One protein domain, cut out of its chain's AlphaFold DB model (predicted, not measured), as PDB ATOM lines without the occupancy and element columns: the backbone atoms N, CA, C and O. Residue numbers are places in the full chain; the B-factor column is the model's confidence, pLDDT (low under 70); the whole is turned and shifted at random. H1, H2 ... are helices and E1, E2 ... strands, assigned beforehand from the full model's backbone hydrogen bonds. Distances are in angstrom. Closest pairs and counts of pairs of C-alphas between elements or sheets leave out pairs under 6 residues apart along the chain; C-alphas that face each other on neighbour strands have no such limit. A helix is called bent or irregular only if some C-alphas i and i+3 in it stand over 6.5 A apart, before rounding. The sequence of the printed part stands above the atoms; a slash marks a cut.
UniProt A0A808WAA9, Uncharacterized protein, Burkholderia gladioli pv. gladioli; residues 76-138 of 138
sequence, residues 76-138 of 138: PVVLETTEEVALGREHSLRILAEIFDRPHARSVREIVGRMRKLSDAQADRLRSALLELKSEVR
ATOM      1  N   PRO A  76      13.390 -36.459  32.334       94.00
ATOM      2  CA  PRO A  76      14.781 -36.868  32.242       94.00
ATOM      3  C   PRO A  76      15.619 -35.805  31.522       94.00
ATOM      4  O   PRO A  76      15.228 -35.273  30.484       94.00
ATOM      5  N   VAL A  77      16.819 -35.554  32.042       94.94
ATOM      6  CA  VAL A  77      17.871 -34.798  31.359       94.94
ATOM      7  C   VAL A  77      19.071 -35.720  31.225       94.94
ATOM      8  O   VAL A  77      19.720 -36.045  32.217       94.94
ATOM      9  N   VAL A  78      19.342 -36.180  30.005       94.44
ATOM     10  CA  VAL A  78      20.391 -37.164  29.704       94.44
ATOM     11  C   VAL A  78      21.236 -36.660  28.542       94.44
ATOM     12  O   VAL A  78      20.702 -36.086  27.597       94.44
ATOM     13  N   LEU A  79      22.550 -36.857  28.616       94.00
ATOM     14  CA  LEU A  79      23.467 -36.640  27.499       94.00
ATOM     15  C   LEU A  79      23.397 -37.859  26.569       94.00
ATOM     16  O   LEU A  79      23.741 -38.971  26.968       94.00
ATOM     17  N   GLU A  80      22.913 -37.651  25.353       93.19
ATOM     18  CA  GLU A  80      22.537 -38.681  24.383       93.19
ATOM     19  C   GLU A  80      23.510 -38.734  23.202       93.19
ATOM     20  O   GLU A  80      23.882 -39.825  22.765       93.19
ATOM     21  N   THR A  81      23.944 -37.577  22.688       94.50
ATOM     22  CA  THR A  81      24.852 -37.514  21.530       94.50
ATOM     23  C   THR A  81      26.320 -37.633  21.941       94.50
ATOM     24  O   THR A  81      26.694 -37.452  23.103       94.50
ATOM     25  N   THR A  82      27.191 -37.935  20.973       93.94
ATOM     26  CA  THR A  82      28.638 -38.027  21.233       93.94
ATOM     27  C   THR A  82      29.198 -36.672  21.669       93.94
ATOM     28  O   THR A  82      30.047 -36.610  22.560       93.94
ATOM     29  N   GLU A  83      28.685 -35.597  21.079       94.06
ATOM     30  CA  GLU A  83      29.037 -34.211  21.358       94.06
ATOM     31  C   GLU A  83      28.564 -33.791  22.757       94.06
ATOM     32  O   GLU A  83      29.366 -33.288  23.546       94.06
ATOM     33  N   GLU A  84      27.310 -34.090  23.120       94.69
ATOM     34  CA  GLU A  84      26.775 -33.848  24.467       94.69
ATOM     35  C   GLU A  84      27.610 -34.574  25.532       94.69
ATOM     36  O   GLU A  84      27.969 -34.001  26.561       94.69
ATOM     37  N   VAL A  85      27.980 -35.835  25.280       93.50
ATOM     38  CA  VAL A  85      28.832 -36.620  26.186       93.50
ATOM     39  C   VAL A  85      30.243 -36.035  26.285       93.50
ATOM     40  O   VAL A  85      30.832 -36.051  27.371       93.50
ATOM     41  N   ALA A  86      30.808 -35.531  25.187       92.50
ATOM     42  CA  ALA A  86      32.120 -34.887  25.193       92.50
ATOM     43  C   ALA A  86      32.113 -33.621  26.063       92.50
ATOM     44  O   ALA A  86      32.941 -33.515  26.972       92.50
ATOM     45  N   LEU A  87      31.122 -32.743  25.873       93.06
ATOM     46  CA  LEU A  87      30.924 -31.556  26.708       93.06
ATOM     47  C   LEU A  87      30.666 -31.925  28.173       93.06
ATOM     48  O   LEU A  87      31.274 -31.364  29.085       93.06
ATOM     49  N   GLY A  88      29.836 -32.938  28.429       93.12
ATOM     50  CA  GLY A  88      29.600 -33.446  29.778       93.12
ATOM     51  C   GLY A  88      30.889 -33.887  30.472       93.12
ATOM     52  O   GLY A  88      31.112 -33.557  31.639       93.12
ATOM     53  N   ARG A  89      31.780 -34.591  29.763       92.69
ATOM     54  CA  ARG A  89      33.094 -35.005  30.291       92.69
ATOM     55  C   ARG A  89      34.009 -33.824  30.594       92.69
ATOM     56  O   ARG A  89      34.771 -33.900  31.558       92.69
ATOM     57  N   GLU A  90      33.946 -32.773  29.788       92.38
ATOM     58  CA  GLU A  90      34.737 -31.558  29.969       92.38
ATOM     59  C   GLU A  90      34.243 -30.726  31.161       92.38
ATOM     60  O   GLU A  90      35.033 -30.343  32.028       92.38
ATOM     61  N   HIS A  91      32.932 -30.504  31.261       93.81
ATOM     62  CA  HIS A  91      32.362 -29.527  32.188       93.81
ATOM     63  C   HIS A  91      31.907 -30.097  33.535       93.81
ATOM     64  O   HIS A  91      31.819 -29.339  34.504       93.81
ATOM     65  N   SER A  92      31.677 -31.411  33.657       94.19
ATOM     66  CA  SER A  92      31.133 -32.016  34.890       94.19
ATOM     67  C   SER A  92      31.919 -31.666  36.151       94.19
ATOM     68  O   SER A  92      31.325 -31.422  37.199       94.19
ATOM     69  N   LEU A  93      33.254 -31.644  36.073       93.69
ATOM     70  CA  LEU A  93      34.083 -31.332  37.236       93.69
ATOM     71  C   LEU A  93      33.849 -29.894  37.715       93.69
ATOM     72  O   LEU A  93      33.674 -29.676  38.911       93.69
ATOM     73  N   ARG A  94      33.808 -28.938  36.780       94.50
ATOM     74  CA  ARG A  94      33.568 -27.521  37.063       94.50
ATOM     75  C   ARG A  94      32.169 -27.309  37.646       94.50
ATOM     76  O   ARG A  94      32.051 -26.738  38.724       94.50
ATOM     77  N   ILE A  95      31.139 -27.841  36.984       95.12
ATOM     78  CA  ILE A  95      29.736 -27.717  37.415       95.12
ATOM     79  C   ILE A  95      29.567 -28.248  38.842       95.12
ATOM     80  O   ILE A  95      29.027 -27.570  39.714       95.12
ATOM     81  N   LEU A  96      30.079 -29.450  39.119       94.62
ATOM     82  CA  LEU A  96      29.981 -30.029  40.455       94.62
ATOM     83  C   LEU A  96      30.781 -29.221  41.487       94.62
ATOM     84  O   LEU A  96      30.307 -29.049  42.608       94.62
ATOM     85  N   ALA A  97      31.967 -28.715  41.139       94.75
ATOM     86  CA  ALA A  97      32.781 -27.909  42.047       94.75
ATOM     87  C   ALA A  97      32.054 -26.617  42.458       94.75
ATOM     88  O   ALA A  97      32.081 -26.261  43.632       94.75
ATOM     89  N   GLU A  98      31.350 -25.968  41.530       94.81
ATOM     90  CA  GLU A  98      30.529 -24.778  41.794       94.81
ATOM     91  C   GLU A  98      29.270 -25.090  42.626       94.81
ATOM     92  O   GLU A  98      28.851 -24.286  43.460       94.81
ATOM     93  N   ILE A  99      28.646 -26.254  42.418       95.12
ATOM     94  CA  ILE A  99      27.439 -26.672  43.154       95.12
ATOM     95  C   ILE A  99      27.758 -27.028  44.609       95.12
ATOM     96  O   ILE A  99      26.976 -26.724  45.513       95.12
ATOM     97  N   PHE A 100      28.895 -27.683  44.842       93.00
ATOM     98  CA  PHE A 100      29.331 -28.117  46.171       93.00
ATOM     99  C   PHE A 100      30.248 -27.117  46.885       93.00
ATOM    100  O   PHE A 100      30.682 -27.421  47.996       93.00
ATOM    101  N   ASP A 101      30.543 -25.972  46.263       92.94
ATOM    102  CA  ASP A 101      31.474 -24.952  46.759       92.94
ATOM    103  C   ASP A 101      32.867 -25.531  47.086       92.94
ATOM    104  O   ASP A 101      33.393 -25.464  48.198       92.94
ATOM    105  N   ARG A 102      33.449 -26.219  46.096       93.25
ATOM    106  CA  ARG A 102      34.756 -26.896  46.179       93.25
ATOM    107  C   ARG A 102      35.644 -26.562  44.975       93.25
ATOM    108  O   ARG A 102      36.032 -27.475  44.242       93.25
ATOM    109  N   PRO A 103      36.029 -25.289  44.777       91.19
ATOM    110  CA  PRO A 103      36.761 -24.840  43.586       91.19
ATOM    111  C   PRO A 103      38.148 -25.482  43.416       91.19
ATOM    112  O   PRO A 103      38.695 -25.505  42.319       91.19
ATOM    113  N   HIS A 104      38.734 -26.019  44.491       91.50
ATOM    114  CA  HIS A 104      40.067 -26.633  44.466       91.50
ATOM    115  C   HIS A 104      40.063 -28.142  44.183       91.50
ATOM    116  O   HIS A 104      41.134 -28.746  44.081       91.50
ATOM    117  N   ALA A 105      38.888 -28.768  44.093       91.12
ATOM    118  CA  ALA A 105      38.782 -30.206  43.895       91.12
ATOM    119  C   ALA A 105      39.161 -30.611  42.462       91.12
ATOM    120  O   ALA A 105      38.764 -29.983  41.483       91.12
ATOM    121  N   ARG A 106      39.918 -31.701  42.334       90.12
ATOM    122  CA  ARG A 106      40.486 -32.177  41.058       90.12
ATOM    123  C   ARG A 106      39.760 -33.389  40.489       90.12
ATOM    124  O   ARG A 106      40.070 -33.846  39.389       90.12
ATOM    125  N   SER A 107      38.811 -33.939  41.241       90.38
ATOM    126  CA  SER A 107      38.031 -35.104  40.838       90.38
ATOM    127  C   SER A 107      36.602 -35.044  41.376       90.38
ATOM    128  O   SER A 107      36.351 -34.501  42.451       90.38
ATOM    129  N   VAL A 108      35.661 -35.679  40.668       89.69
ATOM    130  CA  VAL A 108      34.268 -35.846  41.133       89.69
ATOM    131  C   VAL A 108      34.224 -36.474  42.528       89.69
ATOM    132  O   VAL A 108      33.433 -36.066  43.376       89.69
ATOM    133  N   ARG A 109      35.129 -37.422  42.799       88.31
ATOM    134  CA  ARG A 109      35.277 -38.056  44.112       88.31
ATOM    135  C   ARG A 109      35.645 -37.063  45.218       88.31
ATOM    136  O   ARG A 109      35.122 -37.200  46.318       88.31
ATOM    137  N   GLU A 110      36.533 -36.105  44.963       89.88
ATOM    138  CA  GLU A 110      36.880 -35.053  45.934       89.88
ATOM    139  C   GLU A 110      35.725 -34.073  46.159       89.88
ATOM    140  O   GLU A 110      35.542 -33.585  47.275       89.88
ATOM    141  N   ILE A 111      34.920 -33.813  45.127       91.00
ATOM    142  CA  ILE A 111      33.778 -32.900  45.212       91.00
ATOM    143  C   ILE A 111      32.637 -33.537  46.011       91.00
ATOM    144  O   ILE A 111      32.285 -33.059  47.089       91.00
ATOM    145  N   VAL A 112      32.089 -34.638  45.496       87.06
ATOM    146  CA  VAL A 112      30.886 -35.279  46.040       87.06
ATOM    147  C   VAL A 112      31.228 -36.100  47.283       87.06
ATOM    148  O   VAL A 112      30.449 -36.160  48.222       87.06
ATOM    149  N   GLY A 113      32.409 -36.717  47.352       83.06
ATOM    150  CA  GLY A 113      32.740 -37.644  48.435       83.06
ATOM    151  C   GLY A 113      31.879 -38.914  48.408       83.06
ATOM    152  O   GLY A 113      31.287 -39.279  47.393       83.06
ATOM    153  N   ARG A 114      31.831 -39.637  49.533       75.75
ATOM    154  CA  ARG A 114      30.979 -40.828  49.679       75.75
ATOM    155  C   ARG A 114      29.609 -40.430  50.227       75.75
ATOM    156  O   ARG A 114      29.545 -39.718  51.222       75.75
ATOM    157  N   MET A 115      28.541 -40.958  49.624       65.75
ATOM    158  CA  MET A 115      27.163 -40.917  50.149       65.75
ATOM    159  C   MET A 115      26.567 -39.513  50.380       65.75
ATOM    160  O   MET A 115      25.572 -39.383  51.093       65.75
ATOM    161  N   ARG A 116      27.135 -38.454  49.791       80.38
ATOM    162  CA  ARG A 116      26.530 -37.119  49.848       80.38
ATOM    163  C   ARG A 116      25.308 -37.058  48.943       80.38
ATOM    164  O   ARG A 116      25.358 -37.475  47.791       80.38
ATOM    165  N   LYS A 117      24.235 -36.495  49.486       87.06
ATOM    166  CA  LYS A 117      23.053 -36.099  48.729       87.06
ATOM    167  C   LYS A 117      23.213 -34.650  48.277       87.06
ATOM    168  O   LYS A 117      23.874 -33.868  48.963       87.06
ATOM    169  N   LEU A 118      22.613 -34.327  47.139       90.38
ATOM    170  CA  LEU A 118      22.350 -32.946  46.744       90.38
ATOM    171  C   LEU A 118      21.157 -32.437  47.562       90.38
ATOM    172  O   LEU A 118      20.262 -33.223  47.881       90.38
ATOM    173  N   SER A 119      21.148 -31.152  47.910       93.00
ATOM    174  CA  SER A 119      19.888 -30.479  48.236       93.00
ATOM    175  C   SER A 119      19.065 -30.258  46.965       93.00
ATOM    176  O   SER A 119      19.620 -30.284  45.867       93.00
ATOM    177  N   ASP A 120      17.772 -29.977  47.107       92.88
ATOM    178  CA  ASP A 120      16.892 -29.705  45.962       92.88
ATOM    179  C   ASP A 120      17.435 -28.547  45.111       92.88
ATOM    180  O   ASP A 120      17.647 -28.699  43.914       92.88
ATOM    181  N   ALA A 121      17.858 -27.449  45.749       94.88
ATOM    182  CA  ALA A 121      18.489 -26.322  45.057       94.88
ATOM    183  C   ALA A 121      19.781 -26.707  44.307       94.88
ATOM    184  O   ALA A 121      20.094 -26.149  43.256       94.88
ATOM    185  N   GLN A 122      20.567 -27.649  44.838       94.75
ATOM    186  CA  GLN A 122      21.758 -28.153  44.149       94.75
ATOM    187  C   GLN A 122      21.395 -29.076  42.978       94.75
ATOM    188  O   GLN A 122      22.075 -29.043  41.952       94.75
ATOM    189  N   ALA A 123      20.343 -29.885  43.119       94.00
ATOM    190  CA  ALA A 123      19.825 -30.732  42.052       94.00
ATOM    191  C   ALA A 123      19.258 -29.889  40.900       94.00
ATOM    192  O   ALA A 123      19.599 -30.148  39.747       94.00
ATOM    193  N   ASP A 124      18.511 -28.828  41.206       94.56
ATOM    194  CA  ASP A 124      17.987 -27.884  40.218       94.56
ATOM    195  C   ASP A 124      19.112 -27.184  39.455       94.56
ATOM    196  O   ASP A 124      19.099 -27.140  38.225       94.56
ATOM    197  N   ARG A 125      20.150 -26.710  40.159       95.94
ATOM    198  CA  ARG A 125      21.339 -26.122  39.516       95.94
ATOM    199  C   ARG A 125      22.038 -27.111  38.586       95.94
ATOM    200  O   ARG A 125      22.454 -26.723  37.497       95.94
ATOM    201  N   LEU A 126      22.163 -28.376  38.994       95.69
ATOM    202  CA  LEU A 126      22.749 -29.412  38.145       95.69
ATOM    203  C   LEU A 126      21.887 -29.672  36.905       95.69
ATOM    204  O   LEU A 126      22.421 -29.767  35.803       95.69
ATOM    205  N   ARG A 127      20.565 -29.762  37.077       95.38
ATOM    206  CA  ARG A 127      19.605 -29.958  35.986       95.38
ATOM    207  C   ARG A 127      19.676 -28.816  34.973       95.38
ATOM    208  O   ARG A 127      19.786 -29.093  33.782       95.38
ATOM    209  N   SER A 128      19.676 -27.562  35.428       95.50
ATOM    210  CA  SER A 128      19.823 -26.390  34.556       95.50
ATOM    211  C   SER A 128      21.144 -26.410  33.792       95.50
ATOM    212  O   SER A 128      21.130 -26.271  32.575       95.50
ATOM    213  N   ALA A 129      22.264 -26.698  34.462       95.44
ATOM    214  CA  ALA A 129      23.566 -26.784  33.801       95.44
ATOM    215  C   ALA A 129      23.610 -27.884  32.721       95.44
ATOM    216  O   ALA A 129      24.221 -27.705  31.673       95.44
ATOM    217  N   LEU A 130      22.948 -29.026  32.942       95.06
ATOM    218  CA  LEU A 130      22.846 -30.080  31.926       95.06
ATOM    219  C   LEU A 130      21.963 -29.666  30.738       95.06
ATOM    220  O   LEU A 130      22.272 -30.019  29.602       95.06
ATOM    221  N   LEU A 131      20.875 -28.931  30.982       95.00
ATOM    222  CA  LEU A 131      20.015 -28.401  29.918       95.00
ATOM    223  C   LEU A 131      20.739 -27.345  29.075       95.00
ATOM    224  O   LEU A 131      20.628 -27.374  27.851       95.00
ATOM    225  N   GLU A 132      21.506 -26.463  29.717       94.50
ATOM    226  CA  GLU A 132      22.369 -25.486  29.048       94.50
ATOM    227  C   GLU A 132      23.380 -26.195  28.141       94.50
ATOM    228  O   GLU A 132      23.409 -25.921  26.943       94.50
ATOM    229  N   LEU A 133      24.089 -27.207  28.659       93.06
ATOM    230  CA  LEU A 133      25.016 -28.017  27.860       93.06
ATOM    231  C   LEU A 133      24.347 -28.636  26.629       93.06
ATOM    232  O   LEU A 133      24.915 -28.599  25.545       93.06
ATOM    233  N   LYS A 134      23.134 -29.190  26.768       92.81
ATOM    234  CA  LYS A 134      22.394 -29.756  25.624       92.81
ATOM    235  C   LYS A 134      21.989 -28.692  24.598       92.81
ATOM    236  O   LYS A 134      21.832 -29.018  23.427       92.81
ATOM    237  N   SER A 135      21.788 -27.444  25.019       91.88
ATOM    238  CA  SER A 135      21.438 -26.342  24.115       91.88
ATOM    239  C   SER A 135      22.627 -25.820  23.305       91.88
ATOM    240  O   SER A 135      22.420 -25.336  22.201       91.88
ATOM    241  N   GLU A 136      23.858 -25.969  23.804       89.25
ATOM    242  CA  GLU A 136      25.078 -25.510  23.116       89.25
ATOM    243  C   GLU A 136      25.423 -26.337  21.867       89.25
ATOM    244  O   GLU A 136      26.117 -25.859  20.972       89.25
ATOM    245  N   VAL A 137      24.951 -27.584  21.811       85.81
ATOM    246  CA  VAL A 137      25.223 -28.549  20.729       85.81
ATOM    247  C   VAL A 137      24.045 -28.760  19.778       85.81
ATOM    248  O   VAL A 137      24.144 -29.593  18.877       85.81
ATOM    249  N   ARG A 138      22.940 -28.030  19.967       71.12
ATOM    250  CA  ARG A 138      21.750 -28.096  19.106       71.12
ATOM    251  C   ARG A 138      21.726 -27.022  18.030       71.12
ATOM    252  O   ARG A 138      22.252 -25.917  18.269       71.12
TER     253      ARG A 138
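AT A GLANCE: This is residues 76 to 138 of the 138 residues of an uncharacterized protein of Burkholderia gladioli pv. gladioli (UniProt A0A808WAA9). Two long helices, H1 and H3, pack side by side and run opposite ways; H1 is kinked partway along, and the short helix H2 packs on its second half. A short strand, E1, begins the printed part, with its C-alphas near the second half of H3. The printed part has 63 residues with one named strand and three named helices, in the order E1, H1, H2, H3 along the chain, and its class is mostly helix. It is compact, with a radius of gyration of the C-alphas of 11.9 A, and its C-alphas span 32 by 24 by 18 A along their three main axes.

IN THESE COORDINATES: H1, the longest helix, has residues 82 to 99 and measures 24.7 A from first to last C-alpha, beginning at C-alpha 82 at (28.638, -38.027, 21.233). H3, residues 120 to 136, measures 24.6 A and ends at C-alpha 136 at (25.078, -25.510, 23.116). H2 is residues 108 to 112, and E1 is residues 76 to 78, with C-alpha 76 at (14.781, -36.868, 32.242).

HOW THE PARTS SIT: H1 has a kink of 50 degrees near residue 91. It is irregular there, with C-alphas 90 and 93 standing 7.3 A apart, and its line is a rough one. H1 and H3 touch, with 11 pairs of C-alphas within 8 A; the closest are those of Ile 99 and Gln 122, 6.0 A apart. They run opposite ways at a shallow tilt of 33 degrees, only just short of steep. H1 touches H2 with residues 92 to 97 alone, and their closest C-alphas, those of Leu 93 and Val 108, are 6.0 A apart. The closest C-alphas of E1 and H3 are those of Val 77 and Leu 130, 6.9 A apart. E1 pairs with no named strand. E1 and H1 are apart, as are E1 and H2, and H2 and H3. In H2 and H3 every pair of O i and N i+4 is within hydrogen-bond range, while in H1 12 of 14 are.

THE WHOLE: The two C-alphas farthest apart are those of Arg 114 and Arg 138, at 34.4 A, while the first and last printed C-alphas, those of Pro 76 and Arg 138, are 17.3 A apart. The printed part runs from residue 76 to residue 138, the chain's last, and has no cut. The link from E1 to H1 is tight; those from H1 to H2 and from H2 to H3 are short, with 8 and 7 residues, and no link is long. The mean pLDDT of the printed part is 91.6, and residue 115 is the one printed residue under 70.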